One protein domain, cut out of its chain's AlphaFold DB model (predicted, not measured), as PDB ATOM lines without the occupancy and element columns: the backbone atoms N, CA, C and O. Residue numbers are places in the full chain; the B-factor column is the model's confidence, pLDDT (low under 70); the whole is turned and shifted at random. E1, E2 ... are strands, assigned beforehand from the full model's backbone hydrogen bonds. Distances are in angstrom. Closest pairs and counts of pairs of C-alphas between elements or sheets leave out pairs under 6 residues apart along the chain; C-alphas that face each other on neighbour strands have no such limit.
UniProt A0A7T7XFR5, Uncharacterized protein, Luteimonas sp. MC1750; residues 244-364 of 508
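Overview. This is residues 244 to 364 of the 508 residues of an uncharacterized protein of Luteimonas sp. MC1750 (UniProt A0A7T7XFR5). A long, strongly twisted ribbon of three antiparallel strands, E7, E8 and E9, makes the longest axis, and a smaller meander, E2 to E5, joins it sideways through E5, beside residues 318 to 321 of E7. At one end of the ribbon E6 pairs with the bent first part of E7, while residues 244 to 249 stick out as a free arm. The printed part has 121 residues with nine named strands, E1 to E9 in order, and no named helix: all strand. Strands E2 to E9 form one branched, antiparallel sheet. The whole is loose, with a radius of gyration of the C-alphas of 16.9 A and spans of 52 by 40 by 26 A.

Along the chain. E1 is residues 248 to 250, beginning at C-alpha 248 (135.595, 210.780, 39.618). E2 is residues 253 to 258, E3 262 to 266, E4 273 to 279 and E5 285 to 289. E6, residues 295 to 302, is 17.5 A long and bends by 68 degrees at residue 298. E7, residues 305 to 326, is the longest strand at 46.0 A, from C-alpha 305 (119.119, 246.343, 45.205), and bends by 117 degrees at residue 308. E8, residues 330 to 342, is 36.8 A long; E9, residues 352 to 363, is 34.6 A long and ends at C-alpha 363 (140.522, 213.351, 24.545).

Arrangement. E1 pairs with no named strand and runs on into E2 across a break of 2 residues, at 68 degrees. E2 to E5 are a meander, each strand the antiparallel neighbour of the one before. In the hairpin E2 and E3, N 256 and O 264 are 2.9 A apart; in E3 and E4, N 275 and O 263 are 2.8 A apart; in E4 and E5, N 278 and O 286 are 2.8 A apart. E5 is also antiparallel to E7, at 143 degrees, with N 287 and O 319 2.7 A apart. E6 to E9 are a second meander. E5 and E6 lie on one side of E7, E8 on the other side. Within hydrogen-bond range are N 302 and O 308 across E6 and E7, 2.8 A apart, N 315 and O 340 across E7 and E8, 2.8 A apart, and N 362 and O 331 across E9 and E8, 2.7 A apart. E2, E6 and E9 are edge strands; E2 and E7 are apart.

Size, cuts and confidence. The C-alphas of Gln 328 and Pro 347, the two farthest apart, are 52.9 A apart. The printed part has no cut and no long link. Mean pLDDT of the printed part is 88.3; residues 244 to 251 and 268 to 270 are under 70.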
ATOM      1  N   GLY A 244     147.155 208.143  39.595       57.66
ATOM      2  CA  GLY A 244     146.733 207.419  40.802       57.66
ATOM      3  C   GLY A 244     145.596 208.079  41.589       57.66
ATOM      4  O   GLY A 244     144.993 207.416  42.435       57.66
ATOM      5  N   THR A 245     145.234 209.326  41.277       60.44
ATOM      6  CA  THR A 245     144.000 209.938  41.783       60.44
ATOM      7  C   THR A 245     142.810 209.276  41.087       60.44
ATOM      8  O   THR A 245     142.792 209.205  39.855       60.44
ATOM      9  N   PRO A 246     141.810 208.759  41.825       59.50
ATOM     10  CA  PRO A 246     140.576 208.292  41.216       59.50
ATOM     11  C   PRO A 246     139.973 209.425  40.383       59.50
ATOM     12  O   PRO A 246     139.622 210.471  40.922       59.50
ATOM     13  N   LEU A 247     139.863 209.222  39.070       62.91
ATOM     14  CA  LEU A 247     139.081 210.116  38.227       62.91
ATOM     15  C   LEU A 247     137.623 209.836  38.573       62.91
ATOM     16  O   LEU A 247     137.086 208.808  38.165       62.91
ATOM     17  N   GLU A 248     137.033 210.681  39.403       60.94
ATOM     18  CA  GLU A 248     135.595 210.780  39.618       60.94
ATOM     19  C   GLU A 248     135.269 212.263  39.602       60.94
ATOM     20  O   GLU A 248     135.640 213.011  40.503       60.94
ATOM     21  N   SER A 249     134.635 212.696  38.521       66.06
ATOM     22  CA  SER A 249     134.174 214.067  38.380       66.06
ATOM     23  C   SER A 249     132.782 214.043  37.774       66.06
ATOM     24  O   SER A 249     132.551 213.462  36.704       66.06
ATOM     25  N   ASN A 250     131.866 214.680  38.495       60.31
ATOM     26  CA  ASN A 250     130.571 215.103  37.991       60.31
ATOM     27  C   ASN A 250     130.840 216.429  37.261       60.31
ATOM     28  O   ASN A 250     131.297 217.379  37.893       60.31
ATOM     29  N   GLY A 251     130.674 216.470  35.936       68.19
ATOM     30  CA  GLY A 251     131.031 217.658  35.141       68.19
ATOM     31  C   GLY A 251     131.840 217.396  33.872       68.19
ATOM     32  O   GLY A 251     132.609 218.253  33.455       68.19
ATOM     33  N   ALA A 252     131.703 216.225  33.241       77.88
ATOM     34  CA  ALA A 252     132.128 216.085  31.850       77.88
ATOM     35  C   ALA A 252     130.981 216.517  30.940       77.88
ATOM     36  O   ALA A 252     129.851 216.037  31.108       77.88
ATOM     37  N   LEU A 253     131.289 217.349  29.947       87.00
ATOM     38  CA  LEU A 253     130.350 217.629  28.878       87.00
ATOM     39  C   LEU A 253     130.457 216.537  27.812       87.00
ATOM     40  O   LEU A 253     131.539 216.192  27.337       87.00
ATOM     41  N   LEU A 254     129.314 215.975  27.434       88.62
ATOM     42  CA  LEU A 254     129.227 214.962  26.387       88.62
ATOM     43  C   LEU A 254     128.315 215.470  25.285       88.62
ATOM     44  O   LEU A 254     127.143 215.742  25.523       88.62
ATOM     45  N   MET A 255     128.853 215.578  24.074       89.69
ATOM     46  CA  MET A 255     128.062 215.867  22.885       89.69
ATOM     47  C   MET A 255     127.856 214.575  22.102       89.69
ATOM     48  O   MET A 255     128.803 213.977  21.583       89.69
ATOM     49  N   GLU A 256     126.604 214.146  22.031       88.44
ATOM     50  CA  GLU A 256     126.195 212.897  21.405       88.44
ATOM     51  C   GLU A 256     125.401 213.169  20.118       88.44
ATOM     52  O   GLU A 256     124.464 213.967  20.142       88.44
ATOM     53  N   PRO A 257     125.701 212.491  18.996       86.88
ATOM     54  CA  PRO A 257     124.851 212.548  17.811       86.88
ATOM     55  C   PRO A 257     123.434 212.040  18.109       86.88
ATOM     56  O   PRO A 257     123.262 210.943  18.640       86.88
ATOM     57  N   HIS A 258     122.416 212.796  17.705       88.56
ATOM     58  CA  HIS A 258     121.013 212.451  17.900       88.56
ATOM     59  C   HIS A 258     120.232 212.535  16.582       88.56
ATOM     60  O   HIS A 258     120.248 213.541  15.875       88.56
ATOM     61  N   GLY A 259     119.526 211.458  16.231       85.25
ATOM     62  CA  GLY A 259     118.671 211.429  15.042       85.25
ATOM     63  C   GLY A 259     119.408 211.735  13.727       85.25
ATOM     64  O   GLY A 259     120.494 211.218  13.465       85.25
ATOM     65  N   GLN A 260     118.783 212.547  12.865       80.50
ATOM     66  CA  GLN A 260     119.254 212.859  11.505       80.50
ATOM     67  C   GLN A 260     120.124 214.126  11.423       80.50
ATOM     68  O   GLN A 260     120.090 214.832  10.416       80.50
ATOM     69  N   GLY A 261     120.935 214.399  12.444       84.50
ATOM     70  CA  GLY A 261     121.935 215.470  12.386       84.50
ATOM     71  C   GLY A 261     121.937 216.431  13.566       84.50
ATOM     72  O   GLY A 261     122.788 217.315  13.578       84.50
ATOM     73  N   ASP A 262     121.049 216.243  14.537       91.69
ATOM     74  CA  ASP A 262     121.063 216.997  15.785       91.69
ATOM     75  C   ASP A 262     122.129 216.444  16.736       91.69
ATOM     76  O   ASP A 262     122.675 215.349  16.542       91.69
ATOM     77  N   VAL A 263     122.441 217.207  17.778       91.38
ATOM     78  CA  VAL A 263     123.333 216.773  18.855       91.38
ATOM     79  C   VAL A 263     122.683 217.010  20.208       91.38
ATOM     80  O   VAL A 263     122.068 218.049  20.443       91.38
ATOM     81  N   LEU A 264     122.816 216.034  21.097       91.06
ATOM     82  CA  LEU A 264     122.386 216.119  22.482       91.06
ATOM     83  C   LEU A 264     123.597 216.481  23.344       91.06
ATOM     84  O   LEU A 264     124.613 215.785  23.293       91.06
ATOM     85  N   LEU A 265     123.493 217.566  24.108       90.44
ATOM     86  CA  LEU A 265     124.551 218.032  25.001       90.44
ATOM     87  C   LEU A 265     124.210 217.672  26.448       90.44
ATOM     88  O   LEU A 265     123.185 218.113  26.964       90.44
ATOM     89  N   HIS A 266     125.070 216.892  27.097       89.12
ATOM     90  CA  HIS A 266     124.947 216.491  28.502       89.12
ATOM     91  C   HIS A 266     125.958 217.253  29.368       89.12
ATOM     92  O   HIS A 266     127.060 217.523  28.894       89.12
ATOM     93  N   GLY A 267     125.616 217.545  30.627       79.88
ATOM     94  CA  GLY A 267     126.579 217.977  31.657       79.88
ATOM     95  C   GLY A 267     126.718 219.478  31.907       79.88
ATOM     96  O   GLY A 267     127.478 219.851  32.790       79.88
ATOM     97  N   MET A 268     125.998 220.326  31.165       68.69
ATOM     98  CA  MET A 268     125.990 221.788  31.384       68.69
ATOM     99  C   MET A 268     124.787 222.282  32.182       68.69
ATOM    100  O   MET A 268     124.837 223.358  32.761       68.69
ATOM    101  N   ASP A 269     123.704 221.512  32.157       69.25
ATOM    102  CA  ASP A 269     122.403 221.848  32.716       69.25
ATOM    103  C   ASP A 269     121.802 220.569  33.322       69.25
ATOM    104  O   ASP A 269     122.148 219.459  32.899       69.25
ATOM    105  N   ASP A 270     120.844 220.709  34.243       64.56
ATOM    106  CA  ASP A 270     120.131 219.584  34.883       64.56
ATOM    107  C   ASP A 270     119.414 218.664  33.878       64.56
ATOM    108  O   ASP A 270     119.011 217.542  34.199       64.56
ATOM    109  N   ARG A 271     119.209 219.156  32.650       74.88
ATOM    110  CA  ARG A 271     118.554 218.439  31.561       74.88
ATOM    111  C   ARG A 271     119.373 218.550  30.284       74.88
ATOM    112  O   ARG A 271     119.761 219.660  29.913       74.88
ATOM    113  N   PRO A 272     119.567 217.444  29.553       84.00
ATOM    114  CA  PRO A 272     120.266 217.490  28.291       84.00
ATOM    115  C   PRO A 272     119.438 218.285  27.283       84.00
ATOM    116  O   PRO A 272     118.225 218.099  27.153       84.00
ATOM    117  N   GLN A 273     120.102 219.183  26.565       88.38
ATOM    118  CA  GLN A 273     119.468 220.024  25.557       88.38
ATOM    119  C   GLN A 273     119.822 219.526  24.158       88.38
ATOM    120  O   GLN A 273     120.960 219.131  23.886       88.38
ATOM    121  N   LEU A 274     118.827 219.537  23.273       92.44
ATOM    122  CA  LEU A 274     118.981 219.139  21.879       92.44
ATOM    123  C   LEU A 274     119.294 220.371  21.022       92.44
ATOM    124  O   LEU A 274     118.596 221.384  21.106       92.44
ATOM    125  N   TYR A 275     120.321 220.267  20.186       93.44
ATOM    126  CA  TYR A 275     120.818 221.354  19.350       93.44
ATOM    127  C   TYR A 275     120.861 220.954  17.878       93.44
ATOM    128  O   TYR A 275     121.219 219.824  17.545       93.44
ATOM    129  N   ALA A 276     120.594 221.921  16.999       93.19
ATOM    130  CA  ALA A 276     120.866 221.808  15.569       93.19
ATOM    131  C   ALA A 276     122.254 222.398  15.256       93.19
ATOM    132  O   ALA A 276     122.406 223.627  15.284       93.19
ATOM    133  N   PRO A 277     123.274 221.574  14.947       92.94
ATOM    134  CA  PRO A 277     124.618 222.061  14.679       92.94
ATOM    135  C   PRO A 277     124.727 222.675  13.274       92.94
ATOM    136  O   PRO A 277     124.276 222.102  12.278       92.94
ATOM    137  N   ARG A 278     125.371 223.839  13.174       93.19
ATOM    138  CA  ARG A 278     125.594 224.580  11.927       93.19
ATOM    139  C   ARG A 278     127.071 224.966  11.806       93.19
ATOM    140  O   ARG A 278     127.512 225.862  12.521       93.19
ATOM    141  N   PRO A 279     127.851 224.303  10.933       91.38
ATOM    142  CA  PRO A 279     129.233 224.695  10.698       91.38
ATOM    143  C   PRO A 279     129.274 226.047   9.979       91.38
ATOM    144  O   PRO A 279     128.527 226.272   9.023       91.38
ATOM    145  N   GLU A 280     130.159 226.929  10.420       91.25
ATOM    146  CA  GLU A 280     130.387 228.235   9.810       91.25
ATOM    147  C   GLU A 280     131.676 228.260   8.980       91.25
ATOM    148  O   GLU A 280     132.589 227.451   9.154       91.25
ATOM    149  N   MET A 281     131.786 229.246   8.083       85.31
ATOM    150  CA  MET A 281     133.007 229.459   7.290       85.31
ATOM    151  C   MET A 281     134.216 229.862   8.144       85.31
ATOM    152  O   MET A 281     135.351 229.651   7.728       85.31
ATOM    153  N   SER A 282     133.969 230.423   9.329       84.62
ATOM    154  CA  SER A 282     134.971 230.777  10.342       84.62
ATOM    155  C   SER A 282     135.647 229.553  10.969       84.62
ATOM    156  O   SER A 282     136.639 229.698  11.676       84.62
ATOM    157  N   GLY A 283     135.125 228.348  10.719       86.56
ATOM    158  CA  GLY A 283     135.612 227.121  11.335       86.56
ATOM    159  C   GLY A 283     134.968 226.790  12.677       86.56
ATOM    160  O   GLY A 283     135.349 225.790  13.282       86.56
ATOM    161  N   THR A 284     133.995 227.581  13.124       93.06
ATOM    162  CA  THR A 284     133.189 227.314  14.318       93.06
ATOM    163  C   THR A 284     131.990 226.418  13.990       93.06
ATOM    164  O   THR A 284     131.568 226.295  12.835       93.06
ATOM    165  N   ILE A 285     131.420 225.780  15.012       94.06
ATOM    166  CA  ILE A 285     130.109 225.129  14.914       94.06
ATOM    167  C   ILE A 285     129.148 225.861  15.835       94.06
ATOM    168  O   ILE A 285     129.293 225.787  17.052       94.06
ATOM    169  N   GLN A 286     128.141 226.508  15.258       95.25
ATOM    170  CA  GLN A 286     127.024 227.053  16.020       95.25
ATOM    171  C   GLN A 286     126.084 225.930  16.437       95.25
ATOM    172  O   GLN A 286     125.686 225.099  15.621       95.25
ATOM    173  N   LEU A 287     125.685 225.936  17.695       93.81
ATOM    174  CA  LEU A 287     124.683 225.068  18.278       93.81
ATOM    175  C   LEU A 287     123.492 225.939  18.667       93.81
ATOM    176  O   LEU A 287     123.534 226.686  19.645       93.81
ATOM    177  N   LEU A 288     122.413 225.828  17.897       93.88
ATOM    178  CA  LEU A 288     121.160 226.504  18.214       93.88
ATOM    179  C   LEU A 288     120.249 225.533  18.965       93.88
ATOM    180  O   LEU A 288     119.986 224.448  18.429       93.88
ATOM    181  N   PRO A 289     119.785 225.876  20.180       93.25
ATOM    182  CA  PRO A 289     118.888 225.008  20.924       93.25
ATOM    183  C   PRO A 289     117.588 224.836  20.134       93.25
ATOM    184  O   PRO A 289     116.998 225.808  19.660       93.25
ATOM    185  N   LEU A 290     117.128 223.594  19.983       93.00
ATOM    186  CA  LEU A 290     115.828 223.318  19.362       93.00
ATOM    187  C   LEU A 290     114.668 223.758  20.261       93.00
ATOM    188  O   LEU A 290     113.576 224.046  19.775       93.00
ATOM    189  N   GLN A 291     114.916 223.798  21.570       88.94
ATOM    190  CA  GLN A 291     114.013 224.317  22.583       88.94
ATOM    191  C   GLN A 291     114.838 225.069  23.623       88.94
ATOM    192  O   GLN A 291     115.725 224.488  24.248       88.94
ATOM    193  N   SER A 292     114.543 226.352  23.815       85.12
ATOM    194  CA  SER A 292     115.096 227.121  24.927       85.12
ATOM    195  C   SER A 292     114.300 226.800  26.186       85.12
ATOM    196  O   SER A 292     113.099 227.060  26.251       85.12
ATOM    197  N   VAL A 293     114.971 226.211  27.173       85.50
ATOM    198  CA  VAL A 293     114.385 225.880  28.472       85.50
ATOM    199  C   VAL A 293     115.066 226.756  29.519       85.50
ATOM    200  O   VAL A 293     116.282 226.639  29.672       85.50
ATOM    201  N   PRO A 294     114.326 227.629  30.223       90.00
ATOM    202  CA  PRO A 294     114.874 228.362  31.352       90.00
ATOM    203  C   PRO A 294     115.296 227.383  32.455       90.00
ATOM    204  O   PRO A 294     114.507 226.527  32.863       90.00
ATOM    205  N   THR A 295     116.534 227.498  32.924       88.19
ATOM    206  CA  THR A 295     117.117 226.681  33.989       88.19
ATOM    207  C   THR A 295     117.380 227.539  35.218       88.19
ATOM    208  O   THR A 295     117.809 228.690  35.128       88.19
ATOM    209  N   TRP A 296     117.079 226.997  36.395       88.69
ATOM    210  CA  TRP A 296     117.444 227.640  37.651       88.69
ATOM    211  C   TRP A 296     118.962 227.556  37.832       88.69
ATOM    212  O   TRP A 296     119.539 226.489  37.651       88.69
ATOM    213  N   VAL A 297     119.609 228.667  38.183       88.81
ATOM    214  CA  VAL A 297     121.074 228.719  38.364       88.81
ATOM    215  C   VAL A 297     121.462 228.953  39.818       88.81
ATOM    216  O   VAL A 297     122.558 228.591  40.240       88.81
ATOM    217  N   GLY A 298     120.589 229.584  40.599       90.88
ATOM    218  CA  GLY A 298     120.894 229.919  41.981       90.88
ATOM    219  C   GLY A 298     120.058 231.066  42.518       90.88
ATOM    220  O   GLY A 298     119.083 231.504  41.907       90.88
ATOM    221  N   TYR A 299     120.495 231.590  43.658       92.12
ATOM    222  CA  TYR A 299     120.073 232.893  44.155       92.12
ATOM    223  C   TYR A 299     121.209 233.893  43.952       92.12
ATOM    224  O   TYR A 299     122.373 233.574  44.196       92.12
ATOM    225  N   ALA A 300     120.872 235.104  43.525       93.25
ATOM    226  CA  ALA A 300     121.827 236.194  43.354       93.25
ATOM    227  C   ALA A 300     121.234 237.508  43.885       93.25
ATOM    228  O   ALA A 300     120.005 237.640  43.932       93.25
ATOM    229  N   PRO A 301     122.069 238.489  44.281       93.44
ATOM    230  CA  PRO A 301     121.584 239.820  44.624       93.44
ATOM    231  C   PRO A 301     120.732 240.407  43.494       93.44
ATOM    232  O   PRO A 301     121.071 240.254  42.316       93.44
ATOM    233  N   CYS A 302     119.627 241.061  43.841       92.38
ATOM    234  CA  CYS A 302     118.769 241.712  42.864       92.38
ATOM    235  C   CYS A 302     119.517 242.862  42.198       92.38
ATOM    236  O   CYS A 302     120.139 243.705  42.855       92.38
ATOM    237  N   ARG A 303     119.449 242.933  40.871       85.38
ATOM    238  CA  ARG A 303     120.089 244.023  40.140       85.38
ATOM    239  C   ARG A 303     119.414 245.354  40.488       85.38
ATOM    240  O   ARG A 303     118.241 245.547  40.209       85.38
ATOM    241  N   GLY A 304     120.168 246.270  41.096       82.94
ATOM    242  CA  GLY A 304     119.650 247.559  41.579       82.94
ATOM    243  C   GLY A 304     119.267 247.587  43.064       82.94
ATOM    244  O   GLY A 304     119.056 248.674  43.596       82.94
ATOM    245  N   ASP A 305     119.257 246.439  43.749       86.06
ATOM    246  CA  ASP A 305     119.119 246.343  45.205       86.06
ATOM    247  C   ASP A 305     119.974 245.189  45.752       86.06
ATOM    248  O   ASP A 305     119.528 244.049  45.871       86.06
ATOM    249  N   GLU A 306     121.220 245.499  46.119       84.56
ATOM    250  CA  GLU A 306     122.193 244.519  46.627       84.56
ATOM    251  C   GLU A 306     121.777 243.857  47.953       84.56
ATOM    252  O   GLU A 306     122.391 242.871  48.363       84.56
ATOM    253  N   LYS A 307     120.758 244.386  48.647       88.56
ATOM    254  CA  LYS A 307     120.251 243.810  49.902       88.56
ATOM    255  C   LYS A 307     119.171 242.757  49.678       88.56
ATOM    256  O   LYS A 307     118.930 241.956  50.580       88.56
ATOM    257  N   ALA A 308     118.514 242.771  48.521       90.31
ATOM    258  CA  ALA A 308     117.541 241.761  48.141       90.31
ATOM    259  C   ALA A 308     118.233 240.626  47.374       90.31
ATOM    260  O   ALA A 308     119.156 240.859  46.600       90.31
ATOM    261  N   THR A 309     117.780 239.391  47.571       92.38
ATOM    262  CA  THR A 309     118.238 238.223  46.805       92.38
ATOM    263  C   THR A 309     117.061 237.628  46.064       92.38
ATOM    264  O   THR A 309     116.046 237.313  46.684       92.38
ATOM    265  N   GLY A 310     117.211 237.455  44.758       92.00
ATOM    266  CA  GLY A 310     116.200 236.854  43.902       92.00
ATOM    267  C   GLY A 310     116.673 235.537  43.313       92.00
ATOM    268  O   GLY A 310     117.876 235.259  43.241       92.00
ATOM    269  N   MET A 311     115.712 234.729  42.879       94.25
ATOM    270  CA  MET A 311     115.985 233.565  42.050       94.25
ATOM    271  C   MET A 311     116.623 234.015  40.733       94.25
ATOM    272  O   MET A 311     116.112 234.924  40.084       94.25
ATOM    273  N   LEU A 312     117.726 233.387  40.340       94.00
ATOM    274  CA  LEU A 312     118.396 233.614  39.067       94.00
ATOM    275  C   LEU A 312     118.072 232.467  38.111       94.00
ATOM    276  O   LEU A 312     118.382 231.306  38.389       94.00
ATOM    277  N   VAL A 313     117.478 232.810  36.975       94.00
ATOM    278  CA  VAL A 313     117.137 231.879  35.899       94.00
ATOM    279  C   VAL A 313     118.000 232.199  34.684       94.00
ATOM    280  O   VAL A 313     118.156 233.367  34.334       94.00
ATOM    281  N   ALA A 314     118.565 231.180  34.044       94.06
ATOM    282  CA  ALA A 314     119.304 231.293  32.794       94.06
ATOM    283  C   ALA A 314     118.521 230.665  31.647       94.06
ATOM    284  O   ALA A 314     117.988 229.571  31.767       94.06
ATOM    285  N   THR A 315     118.519 231.322  30.497       94.69
ATOM    286  CA  THR A 315     118.031 230.752  29.244       94.69
ATOM    287  C   THR A 315     119.150 230.803  28.219       94.69
ATOM    288  O   THR A 315     119.596 231.881  27.828       94.69
ATOM    289  N   VAL A 316     119.605 229.634  27.767       93.44
ATOM    290  CA  VAL A 316     120.611 229.535  26.704       93.44
ATOM    291  C   VAL A 316     119.980 229.951  25.374       93.44
ATOM    292  O   VAL A 316     118.975 229.380  24.937       93.44
ATOM    293  N   LEU A 317     120.580 230.950  24.726       94.62
ATOM    294  CA  LEU A 317     120.185 231.423  23.398       94.62
ATOM    295  C   LEU A 317     120.898 230.656  22.284       94.62
ATOM    296  O   LEU A 317     120.322 230.396  21.229       94.62
ATOM    297  N   GLY A 318     122.154 230.298  22.523       94.88
ATOM    298  CA  GLY A 318     123.010 229.631  21.556       94.88
ATOM    299  C   GLY A 318     124.364 229.296  22.159       94.88
ATOM    300  O   GLY A 318     124.747 229.818  23.211       94.88
ATOM    301  N   ARG A 319     125.079 228.395  21.492       95.44
ATOM    302  CA  ARG A 319     126.471 228.079  21.806       95.44
ATOM    303  C   ARG A 319     127.293 228.031  20.530       95.44
ATOM    304  O   ARG A 319     126.766 227.676  19.482       95.44
ATOM    305  N   ASP A 320     128.586 228.283  20.630       95.25
ATOM    306  CA  ASP A 320     129.534 228.027  19.552       95.25
ATOM    307  C   ASP A 320     130.695 227.168  20.046       95.25
ATOM    308  O   ASP A 320     131.255 227.387  21.118       95.25
ATOM    309  N   LEU A 321     131.044 226.164  19.247       94.50
ATOM    310  CA  LEU A 321     132.192 225.305  19.480       94.50
ATOM    311  C   LEU A 321     133.342 225.738  18.588       94.50
ATOM    312  O   LEU A 321     133.188 225.856  17.366       94.50
ATOM    313  N   ARG A 322     134.517 225.901  19.193       94.50
ATOM    314  CA  ARG A 322     135.745 226.240  18.474       94.50
ATOM    315  C   ARG A 322     136.878 225.335  18.911       94.50
ATOM    316  O   ARG A 322     137.065 225.125  20.104       94.50
ATOM    317  N   ARG A 323     137.651 224.809  17.964       93.56
ATOM    318  CA  ARG A 323     138.842 224.011  18.270       93.56
ATOM    319  C   ARG A 323     140.080 224.882  18.125       93.56
ATOM    320  O   ARG A 323     140.434 225.270  17.013       93.56
ATOM    321  N   HIS A 324     140.728 225.140  19.252       93.38
ATOM    322  CA  HIS A 324     141.923 225.980  19.328       93.38
ATOM    323  C   HIS A 324     143.210 225.199  19.112       93.38
ATOM    324  O   HIS A 324     144.183 225.741  18.600       93.38
ATOM    325  N   TRP A 325     143.229 223.928  19.511       92.06
ATOM    326  CA  TRP A 325     144.435 223.115  19.424       92.06
ATOM    327  C   TRP A 325     144.131 221.627  19.233       92.06
ATOM    328  O   TRP A 325     143.124 221.108  19.729       92.06
ATOM    329  N   ARG A 326     145.032 220.922  18.541       90.31
ATOM    330  CA  ARG A 326     144.992 219.476  18.309       90.31
ATOM    331  C   ARG A 326     146.386 218.862  18.432       90.31
ATOM    332  O   ARG A 326     147.284 219.142  17.632       90.31
ATOM    333  N   GLY A 327     146.524 217.929  19.364       87.12
ATOM    334  CA  GLY A 327     147.723 217.119  19.560       87.12
ATOM    335  C   GLY A 327     147.526 215.649  19.232       87.12
ATOM    336  O   GLY A 327     146.634 215.254  18.477       87.12
ATOM    337  N   GLN A 328     148.393 214.818  19.808       86.19
ATOM    338  CA  GLN A 328     148.265 213.369  19.749       86.19
ATOM    339  C   GLN A 328     147.190 212.902  20.738       86.19
ATOM    340  O   GLN A 328     147.414 212.856  21.939       86.19
ATOM    341  N   GLY A 329     146.011 212.545  20.226       84.50
ATOM    342  CA  GLY A 329     144.956 211.932  21.041       84.50
ATOM    343  C   GLY A 329     144.203 212.886  21.974       84.50
ATOM    344  O   GLY A 329     143.389 212.421  22.759       84.50
ATOM    345  N   VAL A 330     144.413 214.199  21.877       88.94
ATOM    346  CA  VAL A 330     143.656 215.218  22.620       88.94
ATOM    347  C   VAL A 330     143.543 216.498  21.793       88.94
ATOM    348  O   VAL A 330     144.378 216.785  20.932       88.94
ATOM    349  N   SER A 331     142.479 217.255  22.025       91.62
ATOM    350  CA  SER A 331     142.245 218.575  21.440       91.62
ATOM    351  C   SER A 331     141.722 219.541  22.495       91.62
ATOM    352  O   SER A 331     141.118 219.100  23.463       91.62
ATOM    353  N   LEU A 332     141.944 220.839  22.315       93.19
ATOM    354  CA  LEU A 332     141.424 221.883  23.196       93.19
ATOM    355  C   LEU A 332     140.278 222.608  22.492       93.19
ATOM    356  O   LEU A 332     140.445 223.102  21.370       93.19
ATOM    357  N   TRP A 333     139.133 222.666  23.158       94.00
ATOM    358  CA  TRP A 333     137.910 223.265  22.644       94.00
ATOM    359  C   TRP A 333     137.467 224.431  23.508       94.00
ATOM    360  O   TRP A 333     137.577 224.377  24.724       94.00
ATOM    361  N   GLN A 334     136.927 225.457  22.867       95.25
ATOM    362  CA  GLN A 334     136.130 226.491  23.499       95.25
ATOM    363  C   GLN A 334     134.651 226.189  23.288       95.25
ATOM    364  O   GLN A 334     134.244 225.835  22.177       95.25
ATOM    365  N   ILE A 335     133.864 226.419  24.333       95.00
ATOM    366  CA  ILE A 335     132.411 226.538  24.268       95.00
ATOM    367  C   ILE A 335     132.056 227.981  24.607       95.00
ATOM    368  O   ILE A 335     132.129 228.389  25.765       95.00
ATOM    369  N   GLY A 336     131.696 228.764  23.594       96.00
ATOM    370  CA  GLY A 336     131.008 230.033  23.799       96.00
ATOM    371  C   GLY A 336     129.539 229.766  24.092       96.00
ATOM    372  O   GLY A 336     128.933 228.917  23.445       96.00
ATOM    373  N   THR A 337     128.967 230.438  25.084       95.69
ATOM    374  CA  THR A 337     127.553 230.305  25.452       95.69
ATOM    375  C   THR A 337     126.952 231.688  25.621       95.69
ATOM    376  O   THR A 337     127.388 232.449  26.485       95.69
ATOM    377  N   ASP A 338     125.931 231.988  24.826       96.94
ATOM    378  CA  ASP A 338     125.136 233.200  24.967       96.94
ATOM    379  C   ASP A 338     123.910 232.878  25.827       96.94
ATOM    380  O   ASP A 338     123.112 231.990  25.499       96.94
ATOM    381  N   VAL A 339     123.771 233.579  26.951       95.56
ATOM    382  CA  VAL A 339     122.743 233.322  27.966       95.56
ATOM    383  C   VAL A 339     121.972 234.601  28.260       95.56
ATOM    384  O   VAL A 339     122.563 235.670  28.399       95.56
ATOM    385  N   VAL A 340     120.652 234.486  28.394       96.81
ATOM    386  CA  VAL A 340     119.808 235.505  29.029       96.81
ATOM    387  C   VAL A 340     119.595 235.119  30.480       96.81
ATOM    388  O   VAL A 340     119.119 234.023  30.762       96.81
ATOM    389  N   TYR A 341     119.916 236.030  31.385       95.75
ATOM    390  CA  TYR A 341     119.604 235.911  32.797       95.75
ATOM    391  C   TYR A 341     118.370 236.728  33.151       95.75
ATOM    392  O   TYR A 341     118.225 237.872  32.715       95.75
ATOM    393  N   GLU A 342     117.517 236.145  33.984       96.19
ATOM    394  CA  GLU A 342     116.295 236.745  34.509       96.19
ATOM    395  C   GLU A 342     116.230 236.572  36.029       96.19
ATOM    396  O   GLU A 342     116.667 235.556  36.573       96.19
ATOM    397  N   GLN A 343     115.668 237.571  36.715       95.56
ATOM    398  CA  GLN A 343     115.420 237.533  38.157       95.56
ATOM    399  C   GLN A 343     113.943 237.822  38.451       95.56
ATOM    400  O   GLN A 343     113.621 238.928  38.884       95.56
ATOM    401  N   PRO A 344     113.026 236.875  38.181       94.00
ATOM    402  CA  PRO A 344     111.583 237.139  38.163       94.00
ATOM    403  C   PRO A 344     111.019 237.634  39.503       94.00
ATOM    404  O   PRO A 344     110.031 238.361  39.513       94.00
ATOM    405  N   ASP A 345     111.666 237.282  40.617       93.81
ATOM    406  CA  ASP A 345     111.218 237.637  41.968       93.81
ATOM    407  C   ASP A 345     111.804 238.970  42.476       93.81
ATOM    408  O   ASP A 345     111.505 239.394  43.594       93.81
ATOM    409  N   CYS A 346     112.653 239.634  41.686       94.25
ATOM    410  CA  CYS A 346     113.223 240.931  42.044       94.25
ATOM    411  C   CYS A 346     112.278 242.094  41.684       94.25
ATOM    412  O   CYS A 346     111.525 242.008  40.712       94.25
ATOM    413  N   PRO A 347     112.331 243.220  42.421       89.94
ATOM    414  CA  PRO A 347     111.655 244.449  42.015       89.94
ATOM    415  C   PRO A 347     112.208 244.946  40.667       89.94
ATOM    416  O   PRO A 347     113.415 245.110  40.540       89.94
ATOM    417  N   ASP A 348     111.330 245.202  39.689       87.31
ATOM    418  CA  ASP A 348     111.689 245.628  38.317       87.31
ATOM    419  C   ASP A 348     112.659 244.657  37.601       87.31
ATOM    420  O   ASP A 348     113.819 244.989  37.338       87.31
ATOM    421  N   PRO A 349     112.212 243.420  37.303       85.00
ATOM    422  CA  PRO A 349     113.075 242.398  36.729       85.00
ATOM    423  C   PRO A 349     113.479 242.778  35.301       85.00
ATOM    424  O   PRO A 349     112.679 242.701  34.369       85.00
ATOM    425  N   GLN A 350     114.741 243.173  35.122       89.31
ATOM    426  CA  GLN A 350     115.308 243.470  33.808       89.31
ATOM    427  C   GLN A 350     116.218 242.321  33.357       89.31
ATOM    428  O   GLN A 350     117.249 242.084  34.000       89.31
ATOM    429  N   PRO A 351     115.877 241.609  32.264       93.81
ATOM    430  CA  PRO A 351     116.742 240.571  31.732       93.81
ATOM    431  C   PRO A 351     118.064 241.173  31.256       93.81
ATOM    432  O   PRO A 351     118.121 242.314  30.787       93.81
ATOM    433  N   TRP A 352     119.137 240.390  31.310       95.38
ATOM    434  CA  TRP A 352     120.395 240.772  30.674       95.38
ATOM    435  C   TRP A 352     121.032 239.609  29.946       95.38
ATOM    436  O   TRP A 352     120.851 238.453  30.309       95.38
ATOM    437  N   GLN A 353     121.791 239.943  28.910       96.44
ATOM    438  CA  GLN A 353     122.563 238.970  28.160       96.44
ATOM    439  C   GLN A 353     124.001 238.956  28.649       96.44
ATOM    440  O   GLN A 353     124.596 240.002  28.919       96.44
ATOM    441  N   GLU A 354     124.554 237.760  28.739       95.56
ATOM    442  CA  GLU A 354     125.951 237.519  29.044       95.56
ATOM    443  C   GLU A 354     126.484 236.477  28.066       95.56
ATOM    444  O   GLU A 354     125.808 235.495  27.750       95.56
ATOM    445  N   ARG A 355     127.713 236.694  27.604       96.12
ATOM    446  CA  ARG A 355     128.463 235.702  26.850       96.12
ATOM    447  C   ARG A 355     129.528 235.099  27.746       96.12
ATOM    448  O   ARG A 355     130.407 235.814  28.228       96.12
ATOM    449  N   ARG A 356     129.450 233.786  27.937       94.81
ATOM    450  CA  ARG A 356     130.420 232.991  28.686       94.81
ATOM    451  C   ARG A 356     131.291 232.202  27.736       94.81
ATOM    452  O   ARG A 356     130.846 231.806  26.663       94.81
ATOM    453  N   ILE A 357     132.520 231.958  28.158       94.88
ATOM    454  CA  ILE A 357     133.418 231.041  27.477       94.88
ATOM    455  C   ILE A 357     134.011 230.076  28.487       94.88
ATOM    456  O   ILE A 357     134.308 230.458  29.619       94.88
ATOM    457  N   GLU A 358     134.170 228.838  28.046       93.69
ATOM    458  CA  GLU A 358     134.818 227.776  28.801       93.69
ATOM    459  C   GLU A 358     135.748 227.002  27.878       93.69
ATOM    460  O   GLU A 358     135.421 226.762  26.711       93.69
ATOM    461  N   LEU A 359     136.898 226.593  28.408       94.25
ATOM    462  CA  LEU A 359     137.857 225.752  27.705       94.25
ATOM    463  C   LEU A 359     137.806 224.324  28.236       94.25
ATOM    464  O   LEU A 359     137.793 224.100  29.442       94.25
ATOM    465  N   TRP A 360     137.837 223.363  27.321       91.88
ATOM    466  CA  TRP A 360     137.714 221.948  27.629       91.88
ATOM    467  C   TRP A 360     138.725 221.119  26.846       91.88
ATOM    468  O   TRP A 360     138.849 221.248  25.621       91.88
ATOM    469  N   ALA A 361     139.417 220.220  27.542       90.44
ATOM    470  CA  ALA A 361     140.221 219.198  26.897       90.44
ATOM    471  C   ALA A 361     139.300 218.075  26.399       90.44
ATOM    472  O   ALA A 361     138.519 217.484  27.140       90.44
ATOM    473  N   ALA A 362     139.401 217.761  25.116       89.19
ATOM    474  CA  ALA A 362     138.662 216.691  24.474       89.19
ATOM    475  C   ALA A 362     139.627 215.570  24.085       89.19
ATOM    476  O   ALA A 362     140.274 215.656  23.027       89.19
ATOM    477  N   PRO A 363     139.778 214.535  24.925       84.06
ATOM    478  CA  PRO A 363     140.522 213.351  24.545       84.06
ATOM    479  C   PRO A 363     139.849 212.683  23.343       84.06
ATOM    480  O   PRO A 363     138.626 212.568  23.242       84.06
ATOM    481  N   GLY A 364     140.666 212.255  22.390       77.06
ATOM    482  CA  GLY A 364     140.205 211.541  21.218       77.06
ATOM    483  C   GLY A 364     139.699 210.173  21.641       77.06
ATOM    484  O   GLY A 364     140.509 209.296  21.915       77.06
TER     485      GLY A 364